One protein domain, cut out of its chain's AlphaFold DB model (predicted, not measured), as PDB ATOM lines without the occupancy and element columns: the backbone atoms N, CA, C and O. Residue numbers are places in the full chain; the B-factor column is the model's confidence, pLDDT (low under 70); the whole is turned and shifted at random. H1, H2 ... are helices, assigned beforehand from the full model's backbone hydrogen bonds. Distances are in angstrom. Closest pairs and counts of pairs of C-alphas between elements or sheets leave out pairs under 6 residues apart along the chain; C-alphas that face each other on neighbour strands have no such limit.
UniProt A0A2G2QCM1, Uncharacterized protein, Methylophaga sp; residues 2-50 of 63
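AT A GLANCE: This is residues 2 to 50 of the 63 residues of an uncharacterized protein of Methylophaga sp (UniProt A0A2G2QCM1). The model is an open L: H1 with the very short H2 makes the short arm, and the long helix H3, with a tail of residues 40 to 50 running on beyond it, makes the long arm and most of the length. H2 sits at the corner, and both arms stick out, with residues 2 to 10 and 25 to 50 standing free. The printed part has 49 residues, with three named helices in the order H1, H2, H3 and no named strand; the class is all helix. The whole is extended, with a radius of gyration of the C-alphas of 18.6 A and spans of 58 by 26 by 7 A.

IN THESE COORDINATES: H1, residues 2 to 10, begins at C-alpha 2 at (-20.961, -12.107, -33.324) and is 12.5 A long from first to last C-alpha. H2, residues 12 to 15, is 5.0 A long. H3, residues 18 to 39, runs 31.3 A from C-alpha 18 at (-13.266, 2.906, -53.428) to C-alpha 39 at (-16.228, 20.982, -28.041).

HOW THE PARTS SIT: H1 and H2 are joined by a tight link of one residue and are close but not clearly touching; their closest C-alphas, those of Val 8 and Leu 15, are 8.0 A apart. A tight link of two residues joins H2 to H3. These two only just touch, with 3 pairs of C-alphas within 8 A, and only at the corner by their link. The closest C-alphas are those of Val 14 and Gly 20, 5.6 A apart, and H3 touches H2 with residues 20 to 24 alone. H1 and H3 are apart. Every O i to N i+4 pair is within hydrogen-bond range in H1 and H3; H2 is too short for such a pair, and its 1 O i to N i+3 pair is within range.

THE WHOLE: The two C-alphas farthest apart, those of Asp 10 and Ile 50, are 57.9 A apart. The printed part has no cut and no long link between named helices. Mean pLDDT of the printed part is 76.3, and residues 38 to 50 are under 70.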
ATOM      1  N   LYS A   2     -21.427 -11.150 -32.303       72.81
ATOM      2  CA  LYS A   2     -20.961 -12.107 -33.324       72.81
ATOM      3  C   LYS A   2     -21.570 -11.856 -34.712       72.81
ATOM      4  O   LYS A   2     -20.839 -11.869 -35.691       72.81
ATOM      5  N   ASP A   3     -22.850 -11.498 -34.771       78.88
ATOM      6  CA  ASP A   3     -23.558 -11.284 -36.046       78.88
ATOM      7  C   ASP A   3     -23.091 -10.019 -36.780       78.88
ATOM      8  O   ASP A   3     -22.960 -10.008 -37.997       78.88
ATOM      9  N   CYS A   4     -22.749  -8.967 -36.029       77.88
ATOM     10  CA  CYS A   4     -22.195  -7.737 -36.595       77.88
ATOM     11  C   CYS A   4     -20.795  -7.979 -37.183       77.88
ATOM     12  O   CYS A   4     -20.493  -7.544 -38.290       77.88
ATOM     13  N   PHE A   5     -19.959  -8.749 -36.479       82.94
ATOM     14  CA  PHE A   5     -18.642  -9.146 -36.983       82.94
ATOM     15  C   PHE A   5     -18.728 -10.024 -38.232       82.94
ATOM     16  O   PHE A   5     -17.891  -9.890 -39.124       82.94
ATOM     17  N   GLN A   6     -19.725 -10.908 -38.300       85.50
ATOM     18  CA  GLN A   6     -19.942 -11.749 -39.472       85.50
ATOM     19  C   GLN A   6     -20.376 -10.906 -40.675       85.50
ATOM     20  O   GLN A   6     -19.758 -10.993 -41.728       85.50
ATOM     21  N   TRP A   7     -21.327  -9.986 -40.486       83.25
ATOM     22  CA  TRP A   7     -21.768  -9.077 -41.544       83.25
ATOM     23  C   TRP A   7     -20.628  -8.211 -42.104       83.25
ATOM     24  O   TRP A   7     -20.527  -8.027 -43.317       83.25
ATOM     25  N   VAL A   8     -19.736  -7.716 -41.237       80.75
ATOM     26  CA  VAL A   8     -18.550  -6.943 -41.649       80.75
ATOM     27  C   VAL A   8     -17.584  -7.789 -42.477       80.75
ATOM     28  O   VAL A   8     -17.016  -7.282 -43.441       80.75
ATOM     29  N   LYS A   9     -17.396  -9.067 -42.127       82.12
ATOM     30  CA  LYS A   9     -16.560  -9.983 -42.915       82.12
ATOM     31  C   LYS A   9     -17.169 -10.272 -44.282       82.12
ATOM     32  O   LYS A   9     -16.444 -10.255 -45.269       82.12
ATOM     33  N   ASP A  10     -18.478 -10.480 -44.341       86.50
ATOM     34  CA  ASP A  10     -19.165 -10.834 -45.585       86.50
ATOM     35  C   ASP A  10     -19.250  -9.642 -46.560       86.50
ATOM     36  O   ASP A  10     -19.306  -9.831 -47.770       86.50
ATOM     37  N   ASN A  11     -19.216  -8.407 -46.046       84.12
ATOM     38  CA  ASN A  11     -19.284  -7.172 -46.838       84.12
ATOM     39  C   ASN A  11     -17.949  -6.411 -46.883       84.12
ATOM     40  O   ASN A  11     -17.915  -5.225 -47.221       84.12
ATOM     41  N   PHE A  12     -16.842  -7.077 -46.541       80.75
ATOM     42  CA  PHE A  12     -15.517  -6.461 -46.464       80.75
ATOM     43  C   PHE A  12     -15.092  -5.858 -47.810       80.75
ATOM     44  O   PHE A  12     -14.610  -4.730 -47.850       80.75
ATOM     45  N   ASP A  13     -15.383  -6.536 -48.921       80.44
ATOM     46  CA  ASP A  13     -15.099  -6.028 -50.269       80.44
ATOM     47  C   ASP A  13     -15.842  -4.725 -50.581       80.44
ATOM     48  O   ASP A  13     -15.299  -3.832 -51.226       80.44
ATOM     49  N   VAL A  14     -17.071  -4.570 -50.081       80.44
ATOM     50  CA  VAL A  14     -17.854  -3.342 -50.258       80.44
ATOM     51  C   VAL A  14     -17.304  -2.230 -49.372       80.44
ATOM     52  O   VAL A  14     -17.163  -1.103 -49.844       80.44
ATOM     53  N   LEU A  15     -16.938  -2.539 -48.125       76.69
ATOM     54  CA  LEU A  15     -16.370  -1.582 -47.167       76.69
ATOM     55  C   LEU A  15     -15.006  -1.038 -47.620       76.69
ATOM     56  O   LEU A  15     -14.747   0.152 -47.459       76.69
ATOM     57  N   PHE A  16     -14.168  -1.887 -48.216       80.12
ATOM     58  CA  PHE A  16     -12.844  -1.524 -48.737       80.12
ATOM     59  C   PHE A  16     -12.834  -1.205 -50.237       80.12
ATOM     60  O   PHE A  16     -11.783  -0.888 -50.795       80.12
ATOM     61  N   SER A  17     -13.996  -1.215 -50.892       84.81
ATOM     62  CA  SER A  17     -14.135  -0.645 -52.232       84.81
ATOM     63  C   SER A  17     -13.876   0.866 -52.200       84.81
ATOM     64  O   SER A  17     -14.084   1.525 -51.179       84.81
ATOM     65  N   GLY A  18     -13.482   1.454 -53.337       81.75
ATOM     66  CA  GLY A  18     -13.266   2.906 -53.428       81.75
ATOM     67  C   GLY A  18     -14.480   3.736 -52.977       81.75
ATOM     68  O   GLY A  18     -14.318   4.790 -52.368       81.75
ATOM     69  N   ILE A  19     -15.696   3.223 -53.197       85.88
ATOM     70  CA  ILE A  19     -16.953   3.837 -52.740       85.88
ATOM     71  C   ILE A  19     -17.186   3.613 -51.242       85.88
ATOM     72  O   ILE A  19     -17.593   4.544 -50.547       85.88
ATOM     73  N   GLY A  20     -16.899   2.417 -50.727       84.12
ATOM     74  CA  GLY A  20     -17.029   2.106 -49.303       84.12
ATOM     75  C   GLY A  20     -16.142   2.991 -48.438       84.12
ATOM     76  O   GLY A  20     -16.625   3.629 -47.502       84.12
ATOM     77  N   VAL A  21     -14.867   3.125 -48.813       89.25
ATOM     78  CA  VAL A  21     -13.908   3.985 -48.111       89.25
ATOM     79  C   VAL A  21     -14.353   5.447 -48.156       89.25
ATOM     80  O   VAL A  21     -14.298   6.133 -47.134       89.25
ATOM     81  N   PHE A  22     -14.858   5.917 -49.301       89.19
ATOM     82  CA  PHE A  22     -15.389   7.273 -49.424       89.19
ATOM     83  C   PHE A  22     -16.552   7.514 -48.452       89.19
ATOM     84  O   PHE A  22     -16.501   8.457 -47.661       89.19
ATOM     85  N   ILE A  23     -17.558   6.636 -48.426       89.31
ATOM     86  CA  ILE A  23     -18.724   6.772 -47.538       89.31
ATOM     87  C   ILE A  23     -18.306   6.744 -46.062       89.31
ATOM     88  O   ILE A  23     -18.725   7.607 -45.288       89.31
ATOM     89  N   ILE A  24     -17.447   5.799 -45.667       89.31
ATOM     90  CA  ILE A  24     -16.958   5.688 -44.284       89.31
ATOM     91  C   ILE A  24     -16.174   6.943 -43.888       89.31
ATOM     92  O   ILE A  24     -16.356   7.451 -42.780       89.31
ATOM     93  N   SER A  25     -15.346   7.478 -44.790       88.94
ATOM     94  CA  SER A  25     -14.581   8.701 -44.537       88.94
ATOM     95  C   SER A  25     -15.492   9.909 -44.315       88.94
ATOM     96  O   SER A  25     -15.297  10.642 -43.349       88.94
ATOM     97  N   VAL A  26     -16.551  10.063 -45.119       92.06
ATOM     98  CA  VAL A  26     -17.533  11.147 -44.973       92.06
ATOM     99  C   VAL A  26     -18.269  11.031 -43.642       92.06
ATOM    100  O   VAL A  26     -18.356  12.012 -42.905       92.06
ATOM    101  N   ILE A  27     -18.750   9.836 -43.289       91.25
ATOM    102  CA  ILE A  27     -19.426   9.601 -42.005       91.25
ATOM    103  C   ILE A  27     -18.476   9.916 -40.842       91.25
ATOM    104  O   ILE A  27     -18.860  10.621 -39.909       91.25
ATOM    105  N   GLY A  28     -17.223   9.457 -40.913       92.25
ATOM    106  CA  GLY A  28     -16.196   9.740 -39.913       92.25
ATOM    107  C   GLY A  28     -15.910  11.236 -39.765       92.25
ATOM    108  O   GLY A  28     -15.883  11.748 -38.645       92.25
ATOM    109  N   SER A  29     -15.768  11.959 -40.877       91.19
ATOM    110  CA  SER A  29     -15.560  13.409 -40.885       91.19
ATOM    111  C   SER A  29     -16.758  14.175 -40.325       91.19
ATOM    112  O   SER A  29     -16.559  15.108 -39.552       91.19
ATOM    113  N   VAL A  30     -17.992  13.776 -40.646       91.19
ATOM    114  CA  VAL A  30     -19.213  14.406 -40.115       91.19
ATOM    115  C   VAL A  30     -19.339  14.169 -38.611       91.19
ATOM    116  O   VAL A  30     -19.583  15.114 -37.862       91.19
ATOM    117  N   LEU A  31     -19.126  12.935 -38.145       89.31
ATOM    118  CA  LEU A  31     -19.149  12.614 -36.716       89.31
ATOM    119  C   LEU A  31     -18.050  13.365 -35.958       89.31
ATOM    120  O   LEU A  31     -18.319  13.957 -34.912       89.31
ATOM    121  N   GLY A  32     -16.836  13.401 -36.513       88.50
ATOM    122  CA  GLY A  32     -15.734  14.199 -35.991       88.50
ATOM    123  C   GLY A  32     -16.119  15.672 -35.898       88.50
ATOM    124  O   GLY A  32     -16.020  16.262 -34.825       88.50
ATOM    125  N   TRP A  33     -16.641  16.254 -36.978       88.00
ATOM    126  CA  TRP A  33     -17.073  17.647 -37.013       88.00
ATOM    127  C   TRP A  33     -18.158  17.955 -35.979       88.00
ATOM    128  O   TRP A  33     -18.039  18.950 -35.276       88.00
ATOM    129  N   ILE A  34     -19.171  17.100 -35.810       87.06
ATOM    130  CA  ILE A  34     -20.210  17.283 -34.782       87.06
ATOM    131  C   ILE A  34     -19.588  17.286 -33.379       87.06
ATOM    132  O   ILE A  34     -19.912  18.147 -32.557       87.06
ATOM    133  N   VAL A  35     -18.676  16.353 -33.095       83.44
ATOM    134  CA  VAL A  35     -18.008  16.260 -31.789       83.44
ATOM    135  C   VAL A  35     -17.089  17.460 -31.547       83.44
ATOM    136  O   VAL A  35     -17.126  18.041 -30.463       83.44
ATOM    137  N   PHE A  36     -16.297  17.873 -32.538       77.06
ATOM    138  CA  PHE A  36     -15.428  19.048 -32.438       77.06
ATOM    139  C   PHE A  36     -16.226  20.349 -32.355       77.06
ATOM    140  O   PHE A  36     -15.884  21.210 -31.553       77.06
ATOM    141  N   ARG A  37     -17.337  20.476 -33.086       71.94
ATOM    142  CA  ARG A  37     -18.265  21.609 -32.975       71.94
ATOM    143  C   ARG A  37     -18.901  21.680 -31.591       71.94
ATOM    144  O   ARG A  37     -19.036  22.761 -31.044       71.94
ATOM    145  N   LYS A  38     -19.248  20.544 -30.983       61.62
ATOM    146  CA  LYS A  38     -19.739  20.520 -29.597       61.62
ATOM    147  C   LYS A  38     -18.654  20.929 -28.590       61.62
ATOM    148  O   LYS A  38     -18.976  21.490 -27.548       61.62
ATOM    149  N   LYS A  39     -17.384  20.629 -28.883       61.25
ATOM    150  CA  LYS A  39     -16.228  20.982 -28.041       61.25
ATOM    151  C   LYS A  39     -15.709  22.400 -28.249       61.25
ATOM    152  O   LYS A  39     -15.053  22.909 -27.348       61.25
ATOM    153  N   ASN A  40     -16.015  23.017 -29.384       53.69
ATOM    154  CA  ASN A  40     -15.812  24.432 -29.645       53.69
ATOM    155  C   ASN A  40     -17.153  25.144 -29.442       53.69
ATOM    156  O   ASN A  40     -17.850  25.403 -30.424       53.69
ATOM    157  N   PRO A  41     -17.564  25.450 -28.195       54.62
ATOM    158  CA  PRO A  41     -18.541  26.501 -28.019       54.62
ATOM    159  C   PRO A  41     -17.893  27.738 -28.634       54.62
ATOM    160  O   PRO A  41     -16.895  28.222 -28.104       54.62
ATOM    161  N   ASP A  42     -18.400  28.176 -29.790       53.81
ATOM    162  CA  ASP A  42     -18.158  29.512 -30.329       53.81
ATOM    163  C   ASP A  42     -18.190  30.456 -29.151       53.81
ATOM    164  O   ASP A  42     -19.263  30.626 -28.580       53.81
ATOM    165  N   ASN A  43     -17.000  30.903 -28.746       50.62
ATOM    166  CA  ASN A  43     -16.680  31.757 -27.619       50.62
ATOM    167  C   ASN A  43     -17.939  32.272 -26.910       50.62
ATOM    168  O   ASN A  43     -18.345  33.420 -27.095       50.62
ATOM    169  N   GLN A  44     -18.600  31.399 -26.139       52.62
ATOM    170  CA  GLN A  44     -19.735  31.802 -25.333       52.62
ATOM    171  C   GLN A  44     -19.088  32.452 -24.127       52.62
ATOM    172  O   GLN A  44     -19.045  31.896 -23.029       52.62
ATOM    173  N   VAL A  45     -18.605  33.679 -24.340       53.06
ATOM    174  CA  VAL A  45     -18.818  34.743 -23.376       53.06
ATOM    175  C   VAL A  45     -20.329  34.763 -23.212       53.06
ATOM    176  O   VAL A  45     -21.066  35.435 -23.927       53.06
ATOM    177  N   LYS A  46     -20.799  33.854 -22.364       50.12
ATOM    178  CA  LYS A  46     -22.140  33.800 -21.843       50.12
ATOM    179  C   LYS A  46     -22.412  35.246 -21.445       50.12
ATOM    180  O   LYS A  46     -21.758  35.736 -20.532       50.12
ATOM    181  N   GLN A  47     -23.248  35.973 -22.189       53.06
ATOM    182  CA  GLN A  47     -23.514  37.396 -21.911       53.06
ATOM    183  C   GLN A  47     -24.054  37.592 -20.484       53.06
ATOM    184  O   GLN A  47     -23.949  38.673 -19.926       53.06
ATOM    185  N   GLU A  48     -24.532  36.514 -19.864       53.19
ATOM    186  CA  GLU A  48     -24.854  36.379 -18.442       53.19
ATOM    187  C   GLU A  48     -23.645  36.540 -17.483       53.19
ATOM    188  O   GLU A  48     -23.855  36.859 -16.319       53.19
ATOM    189  N   ASN A  49     -22.391  36.396 -17.942       49.81
ATOM    190  CA  ASN A  49     -21.168  36.719 -17.186       49.81
ATOM    191  C   ASN A  49     -20.518  38.050 -17.612       49.81
ATOM    192  O   ASN A  49     -19.483  38.430 -17.069       49.81
ATOM    193  N   ILE A  50     -21.152  38.819 -18.508       51.03
ATOM    194  CA  ILE A  50     -21.001  40.281 -18.483       51.03
ATOM    195  C   ILE A  50     -21.943  40.777 -17.386       51.03
ATOM    196  O   ILE A  50     -22.857  41.570 -17.596       51.03
TER     197      ILE A  50